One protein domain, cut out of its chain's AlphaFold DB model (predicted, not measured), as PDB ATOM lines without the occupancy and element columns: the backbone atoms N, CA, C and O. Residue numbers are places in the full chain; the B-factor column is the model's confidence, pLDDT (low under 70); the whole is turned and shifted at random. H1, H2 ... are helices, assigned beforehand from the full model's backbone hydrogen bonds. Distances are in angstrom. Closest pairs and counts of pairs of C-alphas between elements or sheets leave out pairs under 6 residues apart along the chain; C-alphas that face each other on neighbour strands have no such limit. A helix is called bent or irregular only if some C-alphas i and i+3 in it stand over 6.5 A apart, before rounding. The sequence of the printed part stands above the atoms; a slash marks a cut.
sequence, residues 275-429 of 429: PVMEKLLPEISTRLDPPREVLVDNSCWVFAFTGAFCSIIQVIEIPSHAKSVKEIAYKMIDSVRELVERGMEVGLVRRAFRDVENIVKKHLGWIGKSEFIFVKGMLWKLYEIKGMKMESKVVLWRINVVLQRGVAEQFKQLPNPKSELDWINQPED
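What this domain is: This is residues 275 to 429 of the 429 residues of an uncharacterized protein of Arabis alpina (UniProt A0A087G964). Six helices, H1 to H6, run side by side in an up-and-down bundle, each against the one before it. H1 is at one side and H6 at the opposite side; between them come H2 and H3, then H4 and H5, while the short H7 sits at the start of H5 and an irregular tail follows it. The printed part has 155 residues with seven named helices, H1 to H7, and no named strand: the class is all helix. It is compact, with a radius of gyration of the C-alphas of 15.1 A and spans of 43 by 35 by 30 A.

How they stand to each other: Begin with H1, residues 275 to 287, which forms a hairpin with H2, residues 299 to 315: the C-alphas of Ile 284 and Ala 304 are closest, at 4.9 A, and the tilt of 37 degrees is only just steep. Go on to H3, residues 319 to 341, the hub, which touches H1, H2, H4 and H5. H2 and H3 are a hairpin at a shallow tilt of 31 degrees, closest at the C-alphas of Ile 312 and Val 325, 5.6 A. H4, residues 345 to 363, touches H2, closest at the C-alphas of Val 302 and Ala 352, 5.1 A. H5, residues 369 to 383, is apart from H4 but touches H3 with residues 378 to 382 alone, closest at the C-alphas of Ile 333 and Leu 382, 6.2 A. H6, residues 390 to 406, touches H4 the same way at a shallow tilt of 6 degrees, with the C-alphas of Arg 350 and Ser 392 closest at 5.1 A. H5 and H6 are a hairpin, closest at the C-alphas of Leu 379 and Leu 396, 6.1 A. H7, residues 409 to 412, touches H5; the closest C-alphas, of Lys 369 and Phe 411, are 4.6 A apart. In H2 and H5 every O i to N i+4 pair is within hydrogen-bond range; H1 has 7 of 9, H3 17 of 19, H4 13 of 15 and H6 12 of 13, and H7 is too short for such a pair.

Where its parts are: Find C-alpha 275 at (-9.164, 9.929, -4.551), where H1 begins its 19.2 A. H2 spans 24.0 A. H3 starts at C-alpha 319, (-19.297, 6.042, -14.626), and spans 34.0 A; it is irregular, with C-alphas 320 and 323 7.6 A apart. H4 spans 25.2 A, H5 21.1 A and H6 23.9 A. H7 ends at C-alpha 412, (-20.780, -15.588, -18.220).

The domain as a whole: The C-alphas farthest apart are those of Val 296 and Asp 429, 45.5 A. The printed part has no cut, and the link from H1 to H2 is long, with 11 residues. Residues 413 to 429, ending at the chain's last residue, hold no named element. The mean pLDDT of the printed part is 86.6; residues 294 to 298, 413 to 422 and 424 to 429 are under 70.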
ATOM      1  N   PRO A 275     -10.413   9.210  -4.814       97.06
ATOM      2  CA  PRO A 275      -9.164   9.929  -4.551       97.06
ATOM      3  C   PRO A 275      -7.914   9.099  -4.861       97.06
ATOM      4  O   PRO A 275      -6.914   9.631  -5.351       97.06
ATOM      5  N   VAL A 276      -7.962   7.785  -4.607       97.38
ATOM      6  CA  VAL A 276      -6.862   6.879  -4.962       97.38
ATOM      7  C   VAL A 276      -6.665   6.845  -6.474       97.38
ATOM      8  O   VAL A 276      -5.531   6.989  -6.932       97.38
ATOM      9  N   MET A 277      -7.730   6.685  -7.264       97.12
ATOM     10  CA  MET A 277      -7.613   6.617  -8.722       97.12
ATOM     11  C   MET A 277      -7.152   7.928  -9.348       97.12
ATOM     12  O   MET A 277      -6.288   7.896 -10.228       97.12
ATOM     13  N   GLU A 278      -7.642   9.072  -8.867       95.81
ATOM     14  CA  GLU A 278      -7.222  10.396  -9.344       95.81
ATOM     15  C   GLU A 278      -5.705  10.612  -9.241       95.81
ATOM     16  O   GLU A 278      -5.115  11.346 -10.036       95.81
ATOM     17  N   LYS A 279      -5.056   9.965  -8.267       96.38
ATOM     18  CA  LYS A 279      -3.608  10.065  -8.043       96.38
ATOM     19  C   LYS A 279      -2.823   8.918  -8.653       96.38
ATOM     20  O   LYS A 279      -1.746   9.144  -9.201       96.38
ATOM     21  N   LEU A 280      -3.350   7.700  -8.590       96.06
ATOM     22  CA  LEU A 280      -2.629   6.510  -9.016       96.06
ATOM     23  C   LEU A 280      -2.663   6.315 -10.537       96.06
ATOM     24  O   LEU A 280      -1.645   5.934 -11.115       96.06
ATOM     25  N   LEU A 281      -3.789   6.601 -11.205       96.38
ATOM     26  CA  LEU A 281      -3.927   6.386 -12.651       96.38
ATOM     27  C   LEU A 281      -2.955   7.227 -13.495       96.38
ATOM     28  O   LEU A 281      -2.364   6.659 -14.418       96.38
ATOM     29  N   PRO A 282      -2.707   8.524 -13.207       96.06
ATOM     30  CA  PRO A 282      -1.692   9.290 -13.932       96.06
ATOM     31  C   PRO A 282      -0.290   8.684 -13.797       96.06
ATOM     32  O   PRO A 282       0.410   8.506 -14.794       96.06
ATOM     33  N   GLU A 283       0.100   8.295 -12.580       96.94
ATOM     34  CA  GLU A 283       1.415   7.707 -12.309       96.94
ATOM     35  C   GLU A 283       1.573   6.324 -12.967       96.94
ATOM     36  O   GLU A 283       2.649   6.012 -13.491       96.94
ATOM     37  N   ILE A 284       0.502   5.519 -12.990       97.25
ATOM     38  CA  ILE A 284       0.413   4.269 -13.756       97.25
ATOM     39  C   ILE A 284       0.582   4.557 -15.245       97.25
ATOM     40  O   ILE A 284       1.422   3.933 -15.890       97.25
ATOM     41  N   SER A 285      -0.179   5.510 -15.788       96.31
ATOM     42  CA  SER A 285      -0.154   5.847 -17.208       96.31
ATOM     43  C   SER A 285       1.258   6.202 -17.654       96.31
ATOM     44  O   SER A 285       1.756   5.609 -18.605       96.31
ATOM     45  N   THR A 286       1.958   7.092 -16.948       94.81
ATOM     46  CA  THR A 286       3.345   7.456 -17.282       94.81
ATOM     47  C   THR A 286       4.305   6.260 -17.225       94.81
ATOM     48  O   THR A 286       5.238   6.179 -18.016       94.81
ATOM     49  N   ARG A 287       4.087   5.298 -16.321       94.81
ATOM     50  CA  ARG A 287       4.973   4.127 -16.150       94.81
ATOM     51  C   ARG A 287       4.600   2.927 -17.023       94.81
ATOM     52  O   ARG A 287       5.352   1.953 -17.060       94.81
ATOM     53  N   LEU A 288       3.479   2.997 -17.740       95.69
ATOM     54  CA  LEU A 288       3.133   2.053 -18.800       95.69
ATOM     55  C   LEU A 288       3.923   2.304 -20.088       95.69
ATOM     56  O   LEU A 288       3.866   1.467 -20.985       95.69
ATOM     57  N   ASP A 289       4.670   3.401 -20.200       92.69
ATOM     58  CA  ASP A 289       5.529   3.628 -21.359       92.69
ATOM     59  C   ASP A 289       6.622   2.534 -21.424       92.69
ATOM     60  O   ASP A 289       7.347   2.319 -20.442       92.69
ATOM     61  N   PRO A 290       6.739   1.787 -22.540       88.44
ATOM     62  CA  PRO A 290       7.640   0.644 -22.627       88.44
ATOM     63  C   PRO A 290       9.115   1.006 -22.406       88.44
ATOM     64  O   PRO A 290       9.647   1.878 -23.108       88.44
ATOM     65  N   PRO A 291       9.837   0.301 -21.510       86.62
ATOM     66  CA  PRO A 291      11.271   0.505 -21.345       86.62
ATOM     67  C   PRO A 291      12.027   0.255 -22.655       86.62
ATOM     68  O   PRO A 291      11.679  -0.630 -23.442       86.62
ATOM     69  N   ARG A 292      13.079   1.047 -22.887       81.31
ATOM     70  CA  ARG A 292      13.938   0.931 -24.080       81.31
ATOM     71  C   ARG A 292      14.955  -0.205 -23.971       81.31
ATOM     72  O   ARG A 292      15.359  -0.749 -24.990       81.31
ATOM     73  N   GLU A 293      15.340  -0.569 -22.751       73.19
ATOM     74  CA  GLU A 293      16.348  -1.591 -22.467       73.19
ATOM     75  C   GLU A 293      15.820  -2.628 -21.468       73.19
ATOM     76  O   GLU A 293      14.958  -2.351 -20.625       73.19
ATOM     77  N   VAL A 294      16.333  -3.858 -21.557       63.22
ATOM     78  CA  VAL A 294      16.051  -4.912 -20.573       63.22
ATOM     79  C   VAL A 294      16.982  -4.718 -19.374       63.22
ATOM     80  O   VAL A 294      18.007  -5.387 -19.268       63.22
ATOM     81  N   LEU A 295      16.659  -3.779 -18.482       59.47
ATOM     82  CA  LEU A 295      17.382  -3.639 -17.221       59.47
ATOM     83  C   LEU A 295      16.938  -4.734 -16.240       59.47
ATOM     84  O   LEU A 295      15.789  -5.185 -16.254       59.47
ATOM     85  N   VAL A 296      17.855  -5.146 -15.359       51.72
ATOM     86  CA  VAL A 296      17.619  -6.166 -14.314       51.72
ATOM     87  C   VAL A 296      16.413  -5.805 -13.430       51.72
ATOM     88  O   VAL A 296      15.719  -6.692 -12.938       51.72
ATOM     89  N   ASP A 297      16.101  -4.511 -13.307       57.28
ATOM     90  CA  ASP A 297      14.994  -3.975 -12.517       57.28
ATOM     91  C   ASP A 297      13.882  -3.323 -13.366       57.28
ATOM     92  O   ASP A 297      13.349  -2.257 -13.052       57.28
ATOM     93  N   ASN A 298      13.444  -3.997 -14.436       63.56
ATOM     94  CA  ASN A 298      12.222  -3.621 -15.166       63.56
ATOM     95  C   ASN A 298      10.921  -3.873 -14.362       63.56
ATOM     96  O   ASN A 298       9.835  -4.001 -14.931       63.56
ATOM     97  N   SER A 299      11.003  -3.940 -13.029       72.94
ATOM     98  CA  SER A 299       9.852  -4.131 -12.147       72.94
ATOM     99  C   SER A 299       8.859  -2.972 -12.243       72.94
ATOM    100  O   SER A 299       7.664  -3.203 -12.104       72.94
ATOM    101  N   CYS A 300       9.313  -1.753 -12.557       89.44
ATOM    102  CA  CYS A 300       8.446  -0.573 -12.627       89.44
ATOM    103  C   CYS A 300       7.296  -0.738 -13.634       89.44
ATOM    104  O   CYS A 300       6.141  -0.523 -13.279       89.44
ATOM    105  N   TRP A 301       7.600  -1.196 -14.853       94.12
ATOM    106  CA  TRP A 301       6.579  -1.446 -15.872       94.12
ATOM    107  C   TRP A 301       5.644  -2.593 -15.467       94.12
ATOM    108  O   TRP A 301       4.435  -2.498 -15.646       94.12
ATOM    109  N   VAL A 302       6.183  -3.659 -14.859       94.19
ATOM    110  CA  VAL A 302       5.372  -4.783 -14.354       94.19
ATOM    111  C   VAL A 302       4.390  -4.308 -13.287       94.19
ATOM    112  O   VAL A 302       3.211  -4.653 -13.358       94.19
ATOM    113  N   PHE A 303       4.850  -3.487 -12.337       94.62
ATOM    114  CA  PHE A 303       4.003  -2.862 -11.324       94.62
ATOM    115  C   PHE A 303       2.966  -1.940 -11.966       94.62
ATOM    116  O   PHE A 303       1.796  -2.040 -11.622       94.62
ATOM    117  N   ALA A 304       3.337  -1.113 -12.944       97.06
ATOM    118  CA  ALA A 304       2.377  -0.268 -13.651       97.06
ATOM    119  C   ALA A 304       1.302  -1.092 -14.374       97.06
ATOM    120  O   ALA A 304       0.122  -0.796 -14.240       97.06
ATOM    121  N   PHE A 305       1.680  -2.171 -15.065       97.75
ATOM    122  CA  PHE A 305       0.747  -3.053 -15.771       97.75
ATOM    123  C   PHE A 305      -0.220  -3.771 -14.823       97.75
ATOM    124  O   PHE A 305      -1.427  -3.805 -15.050       97.75
ATOM    125  N   THR A 306       0.298  -4.340 -13.739       96.88
ATOM    126  CA  THR A 306      -0.517  -5.057 -12.745       96.88
ATOM    127  C   THR A 306      -1.350  -4.102 -11.890       96.88
ATOM    128  O   THR A 306      -2.498  -4.403 -11.579       96.88
ATOM    129  N   GLY A 307      -0.816  -2.921 -11.571       97.25
ATOM    130  CA  GLY A 307      -1.542  -1.828 -10.928       97.25
ATOM    131  C   GLY A 307      -2.688  -1.324 -11.799       97.25
ATOM    132  O   GLY A 307      -3.808  -1.251 -11.315       97.25
ATOM    133  N   ALA A 308      -2.442  -1.086 -13.091       98.06
ATOM    134  CA  ALA A 308      -3.463  -0.699 -14.063       98.06
ATOM    135  C   ALA A 308      -4.602  -1.721 -14.134       98.06
ATOM    136  O   ALA A 308      -5.772  -1.346 -14.093       98.06
ATOM    137  N   PHE A 309      -4.258  -3.012 -14.182       97.56
ATOM    138  CA  PHE A 309      -5.241  -4.090 -14.155       97.56
ATOM    139  C   PHE A 309      -6.117  -4.024 -12.897       97.56
ATOM    140  O   PHE A 309      -7.340  -4.011 -13.010       97.56
ATOM    141  N   CYS A 310      -5.513  -3.935 -11.706       96.50
ATOM    142  CA  CYS A 310      -6.268  -3.811 -10.459       96.50
ATOM    143  C   CYS A 310      -7.118  -2.537 -10.422       96.50
ATOM    144  O   CYS A 310      -8.270  -2.599 -10.012       96.50
ATOM    145  N   SER A 311      -6.576  -1.402 -10.867       96.25
ATOM    146  CA  SER A 311      -7.282  -0.121 -10.865       96.25
ATOM    147  C   SER A 311      -8.524  -0.176 -11.739       96.25
ATOM    148  O   SER A 311      -9.592   0.187 -11.264       96.25
ATOM    149  N   ILE A 312      -8.412  -0.695 -12.968       95.56
ATOM    150  CA  ILE A 312      -9.572  -0.850 -13.851       95.56
ATOM    151  C   ILE A 312     -10.620  -1.751 -13.205       95.56
ATOM    152  O   ILE A 312     -11.782  -1.380 -13.170       95.56
ATOM    153  N   ILE A 313     -10.220  -2.901 -12.659       93.12
ATOM    154  CA  ILE A 313     -11.159  -3.832 -12.019       93.12
ATOM    155  C   ILE A 313     -11.914  -3.175 -10.856       93.12
ATOM    156  O   ILE A 313     -13.088  -3.463 -10.676       93.12
ATOM    157  N   GLN A 314     -11.270  -2.290 -10.091       93.75
ATOM    158  CA  GLN A 314     -11.913  -1.606  -8.964       93.75
ATOM    159  C   GLN A 314     -12.857  -0.472  -9.389       93.75
ATOM    160  O   GLN A 314     -13.748  -0.128  -8.624       93.75
ATOM    161  N   VAL A 315     -12.672   0.128 -10.572       94.19
ATOM    162  CA  VAL A 315     -13.454   1.311 -10.997       94.19
ATOM    163  C   VAL A 315     -14.239   1.119 -12.274       94.19
ATOM    164  O   VAL A 315     -14.816   2.079 -12.778       94.19
ATOM    165  N   ILE A 316     -14.263  -0.099 -12.817       91.56
ATOM    166  CA  ILE A 316     -14.937  -0.343 -14.081       91.56
ATOM    167  C   ILE A 316     -16.405   0.037 -13.983       91.56
ATOM    168  O   ILE A 316     -16.886   0.638 -14.918       91.56
ATOM    169  N   GLU A 317     -17.088  -0.218 -12.870       89.44
ATOM    170  CA  GLU A 317     -18.506   0.124 -12.683       89.44
ATOM    171  C   GLU A 317     -18.758   1.580 -12.250       89.44
ATOM    172  O   GLU A 317     -19.905   1.932 -11.992       89.44
ATOM    173  N   ILE A 318     -17.725   2.433 -12.180       89.94
ATOM    174  CA  ILE A 318     -17.846   3.841 -11.779       89.94
ATOM    175  C   ILE A 318     -17.936   4.724 -13.039       89.94
ATOM    176  O   ILE A 318     -16.909   4.950 -13.694       89.94
ATOM    177  N   PRO A 319     -19.107   5.310 -13.368       87.62
ATOM    178  CA  PRO A 319     -19.297   6.042 -14.626       87.62
ATOM    179  C   PRO A 319     -18.338   7.223 -14.802       87.62
ATOM    180  O   PRO A 319     -17.807   7.446 -15.892       87.62
ATOM    181  N   SER A 320     -18.025   7.936 -13.711       89.12
ATOM    182  CA  SER A 320     -17.084   9.068 -13.721       89.12
ATOM    183  C   SER A 320     -15.663   8.682 -14.164       89.12
ATOM    184  O   SER A 320     -14.889   9.551 -14.565       89.12
ATOM    185  N   HIS A 321     -15.325   7.389 -14.143       90.81
ATOM    186  CA  HIS A 321     -14.018   6.853 -14.522       90.81
ATOM    187  C   HIS A 321     -14.023   6.085 -15.851       90.81
ATOM    188  O   HIS A 321     -12.953   5.649 -16.286       90.81
ATOM    189  N   ALA A 322     -15.160   5.966 -16.548       89.12
ATOM    190  CA  ALA A 322     -15.277   5.184 -17.785       89.12
ATOM    191  C   ALA A 322     -14.242   5.598 -18.853       89.12
ATOM    192  O   ALA A 322     -13.583   4.753 -19.468       89.12
ATOM    193  N   LYS A 323     -14.019   6.910 -19.023       91.06
ATOM    194  CA  LYS A 323     -12.994   7.441 -19.935       91.06
ATOM    195  C   LYS A 323     -11.579   7.016 -19.524       91.06
ATOM    196  O   LYS A 323     -10.826   6.518 -20.359       91.06
ATOM    197  N   SER A 324     -11.231   7.168 -18.248       92.50
ATOM    198  CA  SER A 324      -9.915   6.794 -17.714       92.50
ATOM    199  C   SER A 324      -9.657   5.289 -17.837       92.50
ATOM    200  O   SER A 324      -8.566   4.879 -18.227       92.50
ATOM    201  N   VAL A 325     -10.672   4.458 -17.574       92.19
ATOM    202  CA  VAL A 325     -10.622   3.001 -17.776       92.19
ATOM    203  C   VAL A 325     -10.283   2.674 -19.227       92.19
ATOM    204  O   VAL A 325      -9.359   1.899 -19.490       92.19
ATOM    205  N   LYS A 326     -10.985   3.312 -20.170       92.75
ATOM    206  CA  LYS A 326     -10.758   3.144 -21.606       92.75
ATOM    207  C   LYS A 326      -9.334   3.507 -22.011       92.75
ATOM    208  O   LYS A 326      -8.655   2.701 -22.646       92.75
ATOM    209  N   GLU A 327      -8.872   4.687 -21.618       95.00
ATOM    210  CA  GLU A 327      -7.529   5.179 -21.936       95.00
ATOM    211  C   GLU A 327      -6.431   4.258 -21.391       95.00
ATOM    212  O   GLU A 327      -5.513   3.880 -22.125       95.00
ATOM    213  N   ILE A 328      -6.543   3.830 -20.131       96.56
ATOM    214  CA  ILE A 328      -5.545   2.964 -19.496       96.56
ATOM    215  C   ILE A 328      -5.532   1.572 -20.130       96.56
ATOM    216  O   ILE A 328      -4.454   1.042 -20.397       96.56
ATOM    217  N   ALA A 329      -6.691   0.978 -20.428       96.25
ATOM    218  CA  ALA A 329      -6.739  -0.351 -21.033       96.25
ATOM    219  C   ALA A 329      -6.114  -0.381 -22.434       96.25
ATOM    220  O   ALA A 329      -5.351  -1.299 -22.746       96.25
ATOM    221  N   TYR A 330      -6.390   0.627 -23.271       95.94
ATOM    222  CA  TYR A 330      -5.730   0.750 -24.574       95.94
ATOM    223  C   TYR A 330      -4.229   0.967 -24.411       95.94
ATOM    224  O   TYR A 330      -3.445   0.265 -25.050       95.94
ATOM    225  N   LYS A 331      -3.816   1.831 -23.474       97.38
ATOM    226  CA  LYS A 331      -2.398   2.047 -23.182       97.38
ATOM    227  C   LYS A 331      -1.691   0.762 -22.744       97.38
ATOM    228  O   LYS A 331      -0.577   0.505 -23.188       97.38
ATOM    229  N   MET A 332      -2.328  -0.081 -21.930       98.00
ATOM    230  CA  MET A 332      -1.792  -1.398 -21.563       98.00
ATOM    231  C   MET A 332      -1.581  -2.299 -22.789       98.00
ATOM    232  O   MET A 332      -0.542  -2.950 -22.894       98.00
ATOM    233  N   ILE A 333      -2.546  -2.346 -23.713       97.38
ATOM    234  CA  ILE A 333      -2.466  -3.169 -24.932       97.38
ATOM    235  C   ILE A 333      -1.353  -2.666 -25.856       97.38
ATOM    236  O   ILE A 333      -0.539  -3.466 -26.323       97.38
ATOM    237  N   ASP A 334      -1.295  -1.359 -26.100       97.31
ATOM    238  CA  ASP A 334      -0.295  -0.748 -26.980       97.31
ATOM    239  C   ASP A 334       1.115  -0.882 -26.406       97.31
ATOM    240  O   ASP A 334       2.053  -1.241 -27.115       97.31
ATOM    241  N   SER A 335       1.240  -0.732 -25.090       96.75
ATOM    242  CA  SER A 335       2.488  -0.959 -24.370       96.75
ATOM    243  C   SER A 335       3.006  -2.396 -24.528       96.75
ATOM    244  O   SER A 335       4.182  -2.621 -24.825       96.75
ATOM    245  N   VAL A 336       2.123  -3.397 -24.409       97.25
ATOM    246  CA  VAL A 336       2.492  -4.799 -24.664       97.25
ATOM    247  C   VAL A 336       2.878  -5.014 -26.127       97.25
ATOM    248  O   VAL A 336       3.848  -5.726 -26.391       97.25
ATOM    249  N   ARG A 337       2.145  -4.417 -27.073       97.31
ATOM    250  CA  ARG A 337       2.431  -4.527 -28.511       97.31
ATOM    251  C   ARG A 337       3.852  -4.057 -28.820       97.31
ATOM    252  O   ARG A 337       4.621  -4.803 -29.418       97.31
ATOM    253  N   GLU A 338       4.222  -2.885 -28.326       95.75
ATOM    254  CA  GLU A 338       5.557  -2.312 -28.501       95.75
ATOM    255  C   GLU A 338       6.652  -3.179 -27.850       95.75
ATOM    256  O   GLU A 338       7.705  -3.412 -28.446       95.75
ATOM    257  N   LEU A 339       6.412  -3.741 -26.658       94.31
ATOM    258  CA  LEU A 339       7.360  -4.668 -26.020       94.31
ATOM    259  C   LEU A 339       7.540  -5.979 -26.793       94.31
ATOM    260  O   LEU A 339       8.641  -6.540 -26.806       94.31
ATOM    261  N   VAL A 340       6.480  -6.480 -27.427       94.50
ATOM    262  CA  VAL A 340       6.540  -7.660 -28.299       94.50
ATOM    263  C   VAL A 340       7.350  -7.350 -29.556       94.50
ATOM    264  O   VAL A 340       8.243  -8.124 -29.899       94.50
ATOM    265  N   GLU A 341       7.112  -6.203 -30.192       94.31
ATOM    266  CA  GLU A 341       7.874  -5.742 -31.362       94.31
ATOM    267  C   GLU A 341       9.369  -5.571 -31.048       94.31
ATOM    268  O   GLU A 341      10.222  -5.909 -31.870       94.31
ATOM    269  N   ARG A 342       9.702  -5.145 -29.824       91.38
ATOM    270  CA  ARG A 342      11.083  -5.050 -29.311       91.38
ATOM    271  C   ARG A 342      11.701  -6.390 -28.896       91.38
ATOM    272  O   ARG A 342      12.855  -6.426 -28.478       91.38
ATOM    273  N   GLY A 343      10.952  -7.491 -28.942       89.25
ATOM    274  CA  GLY A 343      11.427  -8.807 -28.509       89.25
ATOM    275  C   GLY A 343      11.590  -8.965 -26.987       89.25
ATOM    276  O   GLY A 343      12.191  -9.941 -26.536       89.25
ATOM    277  N   MET A 344      11.027  -8.058 -26.181       88.81
ATOM    278  CA  MET A 344      11.123  -8.050 -24.708       88.81
ATOM    279  C   MET A 344      10.051  -8.918 -24.018       88.81
ATOM    280  O   MET A 344       9.934  -8.947 -22.791       88.81
ATOM    281  N   GLU A 345       9.269  -9.657 -24.801       86.31
ATOM    282  CA  GLU A 345       8.104 -10.416 -24.352       86.31
ATOM    283  C   GLU A 345       8.416 -11.474 -23.275       86.31
ATOM    284  O   GLU A 345       7.787 -11.499 -22.215       86.31
ATOM    285  N   VAL A 346       9.382 -12.364 -23.539       78.00
ATOM    286  CA  VAL A 346       9.599 -13.587 -22.737       78.00
ATOM    287  C   VAL A 346      10.020 -13.269 -21.300       78.00
ATOM    288  O   VAL A 346       9.675 -14.021 -20.385       78.00
ATOM    289  N   GLY A 347      10.755 -12.171 -21.108       79.56
ATOM    290  CA  GLY A 347      11.206 -11.714 -19.795       79.56
ATOM    291  C   GLY A 347      10.188 -10.813 -19.099       79.56
ATOM    292  O   GLY A 347       9.852 -11.054 -17.940       79.56
ATOM    293  N   LEU A 348       9.691  -9.785 -19.796       88.44
ATOM    294  CA  LEU A 348       8.939  -8.696 -19.172       88.44
ATOM    295  C   LEU A 348       7.421  -8.908 -19.235       88.44
ATOM    296  O   LEU A 348       6.768  -9.032 -18.198       88.44
ATOM    297  N   VAL A 349       6.867  -9.017 -20.445       92.75
ATOM    298  CA  VAL A 349       5.416  -9.177 -20.670       92.75
ATOM    299  C   VAL A 349       4.906 -10.453 -20.003       92.75
ATOM    300  O   VAL A 349       3.917 -10.437 -19.271       92.75
ATOM    301  N   ARG A 350       5.629 -11.563 -20.176       92.31
ATOM    302  CA  ARG A 350       5.267 -12.849 -19.574       92.31
ATOM    303  C   ARG A 350       5.235 -12.796 -18.046       92.31
ATOM    304  O   ARG A 350       4.408 -13.477 -17.441       92.31
ATOM    305  N   ARG A 351       6.133 -12.026 -17.416       91.81
ATOM    306  CA  ARG A 351       6.136 -11.826 -15.959       91.81
ATOM    307  C   ARG A 351       4.875 -11.088 -15.526       91.81
ATOM    308  O   ARG A 351       4.149 -11.617 -14.693       91.81
ATOM    309  N   ALA A 352       4.558  -9.962 -16.164       94.75
ATOM    310  CA  ALA A 352       3.342  -9.213 -15.859       94.75
ATOM    311  C   ALA A 352       2.069 -10.054 -16.051       94.75
ATOM    312  O   ALA A 352       1.186 -10.032 -15.202       94.75
ATOM    313  N   PHE A 353       1.995 -10.880 -17.101       96.56
ATOM    314  CA  PHE A 353       0.861 -11.791 -17.292       96.56
ATOM    315  C   PHE A 353       0.745 -12.846 -16.186       96.56
ATOM    316  O   PHE A 353      -0.364 -13.176 -15.777       96.56
ATOM    317  N   ARG A 354       1.862 -13.383 -15.680       94.50
ATOM    318  CA  ARG A 354       1.832 -14.322 -14.543       94.50
ATOM    319  C   ARG A 354       1.361 -13.637 -13.264       94.50
ATOM    320  O   ARG A 354       0.633 -14.252 -12.488       94.50
ATOM    321  N   ASP A 355       1.748 -12.385 -13.064       94.00
ATOM    322  CA  ASP A 355       1.314 -11.605 -11.909       94.00
ATOM    323  C   ASP A 355      -0.194 -11.303 -12.004       94.00
ATOM    324  O   ASP A 355      -0.920 -11.542 -11.040       94.00
ATOM    325  N   VAL A 356      -0.707 -10.946 -13.192       96.38
ATOM    326  CA  VAL A 356      -2.158 -10.840 -13.451       96.38
ATOM    327  C   VAL A 356      -2.876 -12.176 -13.233       96.38
ATOM    328  O   VAL A 356      -3.948 -12.199 -12.638       96.38
ATOM    329  N   GLU A 357      -2.296 -13.307 -13.644       95.12
ATOM    330  CA  GLU A 357      -2.875 -14.632 -13.376       95.12
ATOM    331  C   GLU A 357      -3.071 -14.881 -11.875       95.12
ATOM    332  O   GLU A 357      -4.104 -15.414 -11.464       95.12
ATOM    333  N   ASN A 358      -2.103 -14.483 -11.050       92.88
ATOM    334  CA  ASN A 358      -2.201 -14.605  -9.599       92.88
ATOM    335  C   ASN A 358      -3.245 -13.648  -9.007       92.88
ATOM    336  O   ASN A 358      -4.007 -14.065  -8.137       92.88
ATOM    337  N   ILE A 359      -3.320 -12.409  -9.503       93.50
ATOM    338  CA  ILE A 359      -4.340 -11.429  -9.098       93.50
ATOM    339  C   ILE A 359      -5.743 -11.962  -9.409       93.50
ATOM    340  O   ILE A 359      -6.585 -12.034  -8.516       93.50
ATOM    341  N   VAL A 360      -5.979 -12.434 -10.638       93.19
ATOM    342  CA  VAL A 360      -7.279 -12.986 -11.052       93.19
ATOM    343  C   VAL A 360      -7.699 -14.140 -10.145       93.19
ATOM    344  O   VAL A 360      -8.842 -14.156  -9.701       93.19
ATOM    345  N   LYS A 361      -6.786 -15.062  -9.801       91.50
ATOM    346  CA  LYS A 361      -7.075 -16.164  -8.860       91.50
ATOM    347  C   LYS A 361      -7.555 -15.664  -7.498       91.50
ATOM    348  O   LYS A 361      -8.470 -16.260  -6.941       91.50
ATOM    349  N   LYS A 362      -6.951 -14.591  -6.976       89.62
ATOM    350  CA  LYS A 362      -7.340 -13.989  -5.692       89.62
ATOM    351  C   LYS A 362      -8.680 -13.245  -5.780       89.62
ATOM    352  O   LYS A 362      -9.432 -13.253  -4.816       89.62
ATOM    353  N   HIS A 363      -9.000 -12.647  -6.930       89.00
ATOM    354  CA  HIS A 363     -10.214 -11.840  -7.124       89.00
ATOM    355  C   HIS A 363     -11.455 -12.664  -7.507       89.00
ATOM    356  O   HIS A 363     -12.566 -12.145  -7.462       89.00
ATOM    357  N   LEU A 364     -11.302 -13.950  -7.859       87.62
ATOM    358  CA  LEU A 364     -12.396 -14.804  -8.356       87.62
ATOM    359  C   LEU A 364     -13.682 -14.744  -7.524       87.62
ATOM    360  O   LEU A 364     -14.767 -14.814  -8.092       87.62
ATOM    361  N   GLY A 365     -13.561 -14.630  -6.197       83.25
ATOM    362  CA  GLY A 365     -14.703 -14.650  -5.284       83.25
ATOM    363  C   GLY A 365     -15.670 -13.475  -5.440       83.25
ATOM    364  O   GLY A 365     -16.797 -13.578  -4.965       83.25
ATOM    365  N   TRP A 366     -15.256 -12.383  -6.090       87.06
ATOM    366  CA  TRP A 366     -16.075 -11.175  -6.225       87.06
ATOM    367  C   TRP A 366     -16.129 -10.593  -7.641       87.06
ATOM    368  O   TRP A 366     -16.791  -9.583  -7.837       87.06
ATOM    369  N   ILE A 367     -15.495 -11.230  -8.633       87.69
ATOM    370  CA  ILE A 367     -15.630 -10.829 -10.042       87.69
ATOM    371  C   ILE A 367     -17.106 -10.902 -10.457       87.69
ATOM    372  O   ILE A 367     -17.707 -11.984 -10.474       87.69
ATOM    373  N   GLY A 368     -17.664  -9.746 -10.808       88.00
ATOM    374  CA  GLY A 368     -19.003  -9.587 -11.342       88.00
ATOM    375  C   GLY A 368     -19.036  -9.695 -12.864       88.00
ATOM    376  O   GLY A 368     -18.133 -10.228 -13.521       88.00
ATOM    377  N   LYS A 369     -20.136  -9.211 -13.449       88.88
ATOM    378  CA  LYS A 369     -20.365  -9.261 -14.898       88.88
ATOM    379  C   LYS A 369     -19.430  -8.311 -15.648       88.88
ATOM    380  O   LYS A 369     -18.854  -8.712 -16.661       88.88
ATOM    381  N   SER A 370     -19.281  -7.083 -15.158       88.69
ATOM    382  CA  SER A 370     -18.485  -6.029 -15.793       88.69
ATOM    383  C   SER A 370     -17.005  -6.407 -15.826       88.69
ATOM    384  O   SER A 370     -16.389  -6.414 -16.894       88.69
ATOM    385  N   GLU A 371     -16.460  -6.861 -14.693       91.31
ATOM    386  CA  GLU A 371     -15.074  -7.321 -14.585       91.31
ATOM    387  C   GLU A 371     -14.839  -8.543 -15.475       91.31
ATOM    388  O   GLU A 371     -13.837  -8.611 -16.187       91.31
ATOM    389  N   PHE A 372     -15.767  -9.508 -15.494       91.31
ATOM    390  CA  PHE A 372     -15.648 -10.689 -16.351       91.31
ATOM    391  C   PHE A 372     -15.568 -10.318 -17.837       91.31
ATOM    392  O   PHE A 372     -14.684 -10.812 -18.546       91.31
ATOM    393  N   ILE A 373     -16.468  -9.449 -18.311       89.75
ATOM    394  CA  ILE A 373     -16.493  -8.981 -19.704       89.75
ATOM    395  C   ILE A 373     -15.188  -8.256 -20.041       89.75
ATOM    396  O   ILE A 373     -14.567  -8.567 -21.062       89.75
ATOM    397  N   PHE A 374     -14.733  -7.361 -19.166       91.94
ATOM    398  CA  PHE A 374     -13.490  -6.625 -19.357       91.94
ATOM    399  C   PHE A 374     -12.274  -7.543 -19.435       91.94
ATOM    400  O   PHE A 374     -11.523  -7.478 -20.409       91.94
ATOM    401  N   VAL A 375     -12.091  -8.447 -18.463       93.12
ATOM    402  CA  VAL A 375     -10.942  -9.365 -18.461       93.12
ATOM    403  C   VAL A 375     -10.969 -10.230 -19.720       93.12
ATOM    404  O   VAL A 375      -9.935 -10.428 -20.356       93.12
ATOM    405  N   LYS A 376     -12.145 -10.705 -20.148       91.38
ATOM    406  CA  LYS A 376     -12.286 -11.464 -21.398       91.38
ATOM    407  C   LYS A 376     -11.891 -10.653 -22.630       91.38
ATOM    408  O   LYS A 376     -11.160 -11.180 -23.472       91.38
ATOM    409  N   GLY A 377     -12.350  -9.408 -22.724       91.12
ATOM    410  CA  GLY A 377     -12.008  -8.494 -23.811       91.12
ATOM    411  C   GLY A 377     -10.514  -8.181 -23.856       91.12
ATOM    412  O   GLY A 377      -9.879  -8.352 -24.897       91.12
ATOM    413  N   MET A 378      -9.925  -7.835 -22.709       94.00
ATOM    414  CA  MET A 378      -8.496  -7.559 -22.582       94.00
ATOM    415  C   MET A 378      -7.648  -8.776 -22.973       94.00
ATOM    416  O   MET A 378      -6.723  -8.646 -23.775       94.00
ATOM    417  N   LEU A 379      -7.968  -9.973 -22.466       94.25
ATOM    418  CA  LEU A 379      -7.245 -11.200 -22.822       94.25
ATOM    419  C   LEU A 379      -7.316 -11.486 -24.323       94.25
ATOM    420  O   LEU A 379      -6.314 -11.894 -24.906       94.25
ATOM    421  N   TRP A 380      -8.475 -11.265 -24.949       92.19
ATOM    422  CA  TRP A 380      -8.636 -11.429 -26.392       92.19
ATOM    423  C   TRP A 380      -7.756 -10.442 -27.167       92.19
ATOM    424  O   TRP A 380      -6.957 -10.876 -27.995       92.19
ATOM    425  N   LYS A 381      -7.798  -9.147 -26.830       94.44
ATOM    426  CA  LYS A 381      -6.962  -8.125 -27.482       94.44
ATOM    427  C   LYS A 381      -5.467  -8.373 -27.317       94.44
ATOM    428  O   LYS A 381      -4.718  -8.220 -28.279       94.44
ATOM    429  N   LEU A 382      -5.026  -8.807 -26.136       95.88
ATOM    430  CA  LEU A 382      -3.630  -9.184 -25.911       95.88
ATOM    431  C   LEU A 382      -3.233 -10.415 -26.742       95.88
ATOM    432  O   LEU A 382      -2.122 -10.472 -27.264       95.88
ATOM    433  N   TYR A 383      -4.137 -11.383 -26.912       93.69
ATOM    434  CA  TYR A 383      -3.887 -12.595 -27.698       93.69
ATOM    435  C   TYR A 383      -3.734 -12.318 -29.206       93.69
ATOM    436  O   TYR A 383      -3.001 -13.037 -29.895       93.69
ATOM    437  N   GLU A 384      -4.401 -11.276 -29.716       95.00
ATOM    438  CA  GLU A 384      -4.347 -10.834 -31.119       95.00
ATOM    439  C   GLU A 384      -3.057 -10.090 -31.498       95.00
ATOM    440  O   GLU A 384      -2.799  -9.872 -32.687       95.00
ATOM    441  N   ILE A 385      -2.221  -9.714 -30.524       96.75
ATOM    442  CA  ILE A 385      -0.957  -9.022 -30.791       96.75
ATOM    443  C   ILE A 385      -0.057  -9.906 -31.668       96.75
ATOM    444  O   ILE A 385       0.334 -11.025 -31.309       96.75
ATOM    445  N   LYS A 386       0.279  -9.386 -32.854       95.44
ATOM    446  CA  LYS A 386       1.173 -10.048 -33.810       95.44
ATOM    447  C   LYS A 386       2.579 -10.154 -33.221       95.44
ATOM    448  O   LYS A 386       3.048  -9.244 -32.554       95.44
ATOM    449  N   GLY A 387       3.249 -11.275 -33.480       93.38
ATOM    450  CA  GLY A 387       4.603 -11.535 -32.977       93.38
ATOM    451  C   GLY A 387       4.668 -12.109 -31.558       93.38
ATOM    452  O   GLY A 387       5.729 -12.588 -31.175       93.38
ATOM    453  N   MET A 388       3.554 -12.146 -30.809       95.56
ATOM    454  CA  MET A 388       3.544 -12.723 -29.462       95.56
ATOM    455  C   MET A 388       3.769 -14.240 -29.509       95.56
ATOM    456  O   MET A 388       3.020 -14.977 -30.168       95.56
ATOM    457  N   LYS A 389       4.785 -14.705 -28.780       94.19
ATOM    458  CA  LYS A 389       5.184 -16.107 -28.691       94.19
ATOM    459  C   LYS A 389       4.191 -16.937 -27.883       94.19
ATOM    460  O   LYS A 389       3.383 -16.453 -27.082       94.19
ATOM    461  N   MET A 390       4.262 -18.248 -28.098       92.25
ATOM    462  CA  MET A 390       3.350 -19.201 -27.472       92.25
ATOM    463  C   MET A 390       3.486 -19.228 -25.948       92.25
ATOM    464  O   MET A 390       2.492 -19.418 -25.256       92.25
ATOM    465  N   GLU A 391       4.675 -18.982 -25.400       89.94
ATOM    466  CA  GLU A 391       4.926 -19.006 -23.960       89.94
ATOM    467  C   GLU A 391       4.126 -17.953 -23.191       89.94
ATOM    468  O   GLU A 391       3.748 -18.219 -22.047       89.94
ATOM    469  N   SER A 392       3.860 -16.787 -23.790       93.19
ATOM    470  CA  SER A 392       3.016 -15.745 -23.188       93.19
ATOM    471  C   SER A 392       1.540 -15.977 -23.490       93.19
ATOM    472  O   SER A 392       0.711 -15.850 -22.588       93.19
ATOM    473  N   LYS A 393       1.205 -16.435 -24.707       94.81
ATOM    474  CA  LYS A 393      -0.168 -16.835 -25.069       94.81
ATOM    475  C   LYS A 393      -0.718 -17.940 -24.170       94.81
ATOM    476  O   LYS A 393      -1.888 -17.898 -23.798       94.81
ATOM    477  N   VAL A 394       0.122 -18.892 -23.763       93.75
ATOM    478  CA  VAL A 394      -0.248 -19.939 -22.797       93.75
ATOM    479  C   VAL A 394      -0.634 -19.333 -21.446       93.75
ATOM    480  O   VAL A 394      -1.588 -19.805 -20.834       93.75
ATOM    481  N   VAL A 395       0.047 -18.277 -20.980       94.06
ATOM    482  CA  VAL A 395      -0.333 -17.597 -19.729       94.06
ATOM    483  C   VAL A 395      -1.706 -16.943 -19.879       94.06
ATOM    484  O   VAL A 395      -2.580 -17.214 -19.062       94.06
ATOM    485  N   LEU A 396      -1.941 -16.185 -20.958       96.06
ATOM    486  CA  LEU A 396      -3.252 -15.579 -21.247       96.06
ATOM    487  C   LEU A 396      -4.373 -16.629 -21.303       96.06
ATOM    488  O   LEU A 396      -5.447 -16.440 -20.727       96.06
ATOM    489  N   TRP A 397      -4.108 -17.772 -21.939       95.81
ATOM    490  CA  TRP A 397      -5.043 -18.892 -21.980       95.81
ATOM    491  C   TRP A 397      -5.346 -19.448 -20.582       95.81
ATOM    492  O   TRP A 397      -6.513 -19.675 -20.267       95.81
ATOM    493  N   ARG A 398      -4.337 -19.614 -19.712       93.31
ATOM    494  CA  ARG A 398      -4.557 -20.051 -18.321       93.31
ATOM    495  C   ARG A 398      -5.408 -19.059 -17.539       93.31
ATOM    496  O   ARG A 398      -6.309 -19.502 -16.836       93.31
ATOM    497  N   ILE A 399      -5.172 -17.752 -17.691       94.19
ATOM    498  CA  ILE A 399      -6.008 -16.718 -17.056       94.19
ATOM    499  C   ILE A 399      -7.459 -16.886 -17.509       94.19
ATOM    500  O   ILE A 399      -8.360 -16.958 -16.676       94.19
ATOM    501  N   ASN A 400      -7.686 -17.041 -18.817       92.94
ATOM    502  CA  ASN A 400      -9.021 -17.284 -19.357       92.94
ATOM    503  C   ASN A 400      -9.656 -18.557 -18.771       92.94
ATOM    504  O   ASN A 400     -10.823 -18.530 -18.404       92.94
ATOM    505  N   VAL A 401      -8.913 -19.660 -18.652       90.31
ATOM    506  CA  VAL A 401      -9.425 -20.909 -18.056       90.31
ATOM    507  C   VAL A 401      -9.785 -20.726 -16.582       90.31
ATOM    508  O   VAL A 401     -10.843 -21.189 -16.158       90.31
ATOM    509  N   VAL A 402      -8.932 -20.053 -15.805       90.88
ATOM    510  CA  VAL A 402      -9.181 -19.747 -14.388       90.88
ATOM    511  C   VAL A 402     -10.456 -18.919 -14.247       90.88
ATOM    512  O   VAL A 402     -11.345 -19.302 -13.491       90.88
ATOM    513  N   LEU A 403     -10.585 -17.848 -15.032       90.50
ATOM    514  CA  LEU A 403     -11.762 -16.983 -15.037       90.50
ATOM    515  C   LEU A 403     -13.035 -17.755 -15.425       90.50
ATOM    516  O   LEU A 403     -14.047 -17.684 -14.736       90.50
ATOM    517  N   GLN A 404     -12.973 -18.547 -16.498       88.25
ATOM    518  CA  GLN A 404     -14.107 -19.337 -16.989       88.25
ATOM    519  C   GLN A 404     -14.570 -20.405 -16.001       88.25
ATOM    520  O   GLN A 404     -15.745 -20.744 -15.995       88.25
ATOM    521  N   ARG A 405     -13.679 -20.963 -15.179       88.31
ATOM    522  CA  ARG A 405     -14.051 -21.975 -14.180       88.31
ATOM    523  C   ARG A 405     -14.485 -21.363 -12.852       88.31
ATOM    524  O   ARG A 405     -15.326 -21.947 -12.184       88.31
ATOM    525  N   GLY A 406     -13.884 -20.238 -12.471       84.31
ATOM    526  CA  GLY A 406     -14.058 -19.640 -11.150       84.31
ATOM    527  C   GLY A 406     -15.257 -18.703 -11.022       84.31
ATOM    528  O   GLY A 406     -15.810 -18.593  -9.936       84.31
ATOM    529  N   VAL A 407     -15.669 -18.043 -12.107       84.75
ATOM    530  CA  VAL A 407     -16.780 -17.077 -12.079       84.75
ATOM    531  C   VAL A 407     -18.132 -17.797 -12.161       84.75
ATOM    532  O   VAL A 407     -18.264 -18.811 -12.851       84.75
ATOM    533  N   ALA A 408     -19.147 -17.272 -11.469       81.62
ATOM    534  CA  ALA A 408     -20.503 -17.821 -11.486       81.62
ATOM    535  C   ALA A 408     -21.120 -17.793 -12.899       81.62
ATOM    536  O   ALA A 408     -20.970 -16.816 -13.631       81.62
ATOM    537  N   GLU A 409     -21.857 -18.846 -13.279       82.38
ATOM    538  CA  GLU A 409     -22.451 -19.002 -14.625       82.38
ATOM    539  C   GLU A 409     -23.312 -17.807 -15.056       82.38
ATOM    540  O   GLU A 409     -23.275 -17.390 -16.212       82.38
ATOM    541  N   GLN A 410     -24.032 -17.200 -14.112       79.00
ATOM    542  CA  GLN A 410     -24.880 -16.032 -14.359       79.00
ATOM    543  C   GLN A 410     -24.119 -14.822 -14.932       79.00
ATOM    544  O   GLN A 410     -24.692 -14.040 -15.687       79.00
ATOM    545  N   PHE A 411     -22.825 -14.683 -14.628       80.12
ATOM    546  CA  PHE A 411     -21.993 -13.587 -15.131       80.12
ATOM    547  C   PHE A 411     -21.354 -13.897 -16.491       80.12
ATOM    548  O   PHE A 411     -20.846 -12.993 -17.148       80.12
ATOM    549  N   LYS A 412     -21.414 -15.153 -16.961       80.62
ATOM    550  CA  LYS A 412     -20.780 -15.588 -18.220       80.62
ATOM    551  C   LYS A 412     -21.591 -15.262 -19.472       80.62
ATOM    552  O   LYS A 412     -21.141 -15.557 -20.580       80.62
ATOM    553  N   GLN A 413     -22.770 -14.660 -19.323       69.12
ATOM    554  CA  GLN A 413     -23.599 -14.240 -20.450       69.12
ATOM    555  C   GLN A 413     -22.942 -13.056 -21.175       69.12
ATOM    556  O   GLN A 413     -23.054 -11.904 -20.753       69.12
ATOM    557  N   LEU A 414     -22.236 -13.360 -22.267       61.50
ATOM    558  CA  LEU A 414     -21.631 -12.362 -23.144       61.50
ATOM    559  C   LEU A 414     -22.722 -11.627 -23.951       61.50
ATOM    560  O   LEU A 414     -23.683 -12.270 -24.386       61.50
ATOM    561  N   PRO A 415     -22.583 -10.309 -24.191       55.44
ATOM    562  CA  PRO A 415     -23.450  -9.580 -25.113       55.44
ATOM    563  C   PRO A 415     -23.443 -10.181 -26.531       55.44
ATOM    564  O   PRO A 415     -22.521 -10.892 -26.927       55.44
ATOM    565  N   ASN A 416     -24.501  -9.885 -27.292       47.66
ATOM    566  CA  ASN A 416     -24.792 -10.442 -28.616       47.66
ATOM    567  C   ASN A 416     -23.590 -10.286 -29.590       47.66
ATOM    568  O   ASN A 416     -23.075  -9.176 -29.710       47.66
ATOM    569  N   PRO A 417     -23.178 -11.315 -30.364       44.50
ATOM    570  CA  PRO A 417     -21.940 -11.301 -31.167       44.50
ATOM    571  C   PRO A 417     -21.874 -10.276 -32.315       44.50
ATOM    572  O   PRO A 417     -20.869 -10.219 -33.017       44.50
ATOM    573  N   LYS A 418     -22.962  -9.538 -32.579       41.50
ATOM    574  CA  LYS A 418     -23.089  -8.632 -33.736       41.50
ATOM    575  C   LYS A 418     -22.529  -7.228 -33.499       41.50
ATOM    576  O   LYS A 418     -22.201  -6.568 -34.477       41.50
ATOM    577  N   SER A 419     -22.405  -6.781 -32.253       45.69
ATOM    578  CA  SER A 419     -21.509  -5.674 -31.914       45.69
ATOM    579  C   SER A 419     -20.184  -6.313 -31.529       45.69
ATOM    580  O   SER A 419     -20.162  -7.112 -30.591       45.69
ATOM    581  N   GLU A 420     -19.099  -6.025 -32.249       45.22
ATOM    582  CA  GLU A 420     -17.753  -6.334 -31.755       45.22
ATOM    583  C   GLU A 420     -17.688  -5.962 -30.277       45.22
ATOM    584  O   GLU A 420     -18.097  -4.856 -29.932       45.22
ATOM    585  N   LEU A 421     -17.292  -6.927 -29.435       49.66
ATOM    586  CA  LEU A 421     -17.341  -6.848 -27.978       49.66
ATOM    587  C   LEU A 421     -17.111  -5.419 -27.510       49.66
ATOM    588  O   LEU A 421     -15.987  -4.925 -27.580       49.66
ATOM    589  N   ASP A 422     -18.157  -4.780 -27.009       61.28
ATOM    590  CA  ASP A 422     -17.995  -3.504 -26.354       61.28
ATOM    591  C   ASP A 422     -17.502  -3.747 -24.925       61.28
ATOM    592  O   ASP A 422     -18.227  -3.646 -23.943       61.28
ATOM    593  N   TRP A 423     -16.269  -4.250 -24.823       70.62
ATOM    594  CA  TRP A 423     -15.674  -4.706 -23.568       70.62
ATOM    595  C   TRP A 423     -15.218  -3.544 -22.680       70.62
ATOM    596  O   TRP A 423     -14.684  -3.793 -21.598       70.62
ATOM    597  N   ILE A 424     -15.390  -2.299 -23.147       66.81
ATOM    598  CA  ILE A 424     -14.939  -1.103 -22.440       66.81
ATOM    599  C   ILE A 424     -15.841   0.127 -22.571       66.81
ATOM    600  O   ILE A 424     -15.659   1.045 -21.774       66.81
ATOM    601  N   ASN A 425     -16.783   0.207 -23.521       61.44
ATOM    602  CA  ASN A 425     -17.760   1.290 -23.463       61.44
ATOM    603  C   ASN A 425     -18.844   0.891 -22.460       61.44
ATOM    604  O   ASN A 425     -19.577  -0.086 -22.622       61.44
ATOM    605  N   GLN A 426     -18.915   1.676 -21.398       53.38
ATOM    606  CA  GLN A 426     -20.111   1.770 -20.583       53.38
ATOM    607  C   GLN A 426     -21.062   2.774 -21.233       53.38
ATOM    608  O   GLN A 426     -20.585   3.636 -21.977       53.38
ATOM    609  N   PRO A 427     -22.384   2.667 -21.012       41.69
ATOM    610  CA  PRO A 427     -23.288   3.738 -21.402       41.69
ATOM    611  C   PRO A 427     -22.782   5.053 -20.791       41.69
ATOM    612  O   PRO A 427     -22.597   5.149 -19.581       41.69
ATOM    613  N   GLU A 428     -22.466   6.017 -21.655       37.19
ATOM    614  CA  GLU A 428     -22.271   7.408 -21.257       37.19
ATOM    615  C   GLU A 428     -23.663   7.925 -20.869       37.19
ATOM    616  O   GLU A 428     -24.508   8.083 -21.753       37.19
ATOM    617  N   ASP A 429     -23.924   8.092 -19.572       33.09
ATOM    618  CA  ASP A 429     -25.097   8.836 -19.090       33.09
ATOM    619  C   ASP A 429     -24.838  10.350 -19.142       33.09
ATOM    620  O   ASP A 429     -23.747  10.788 -18.697       33.09
TER     621      ASP A 429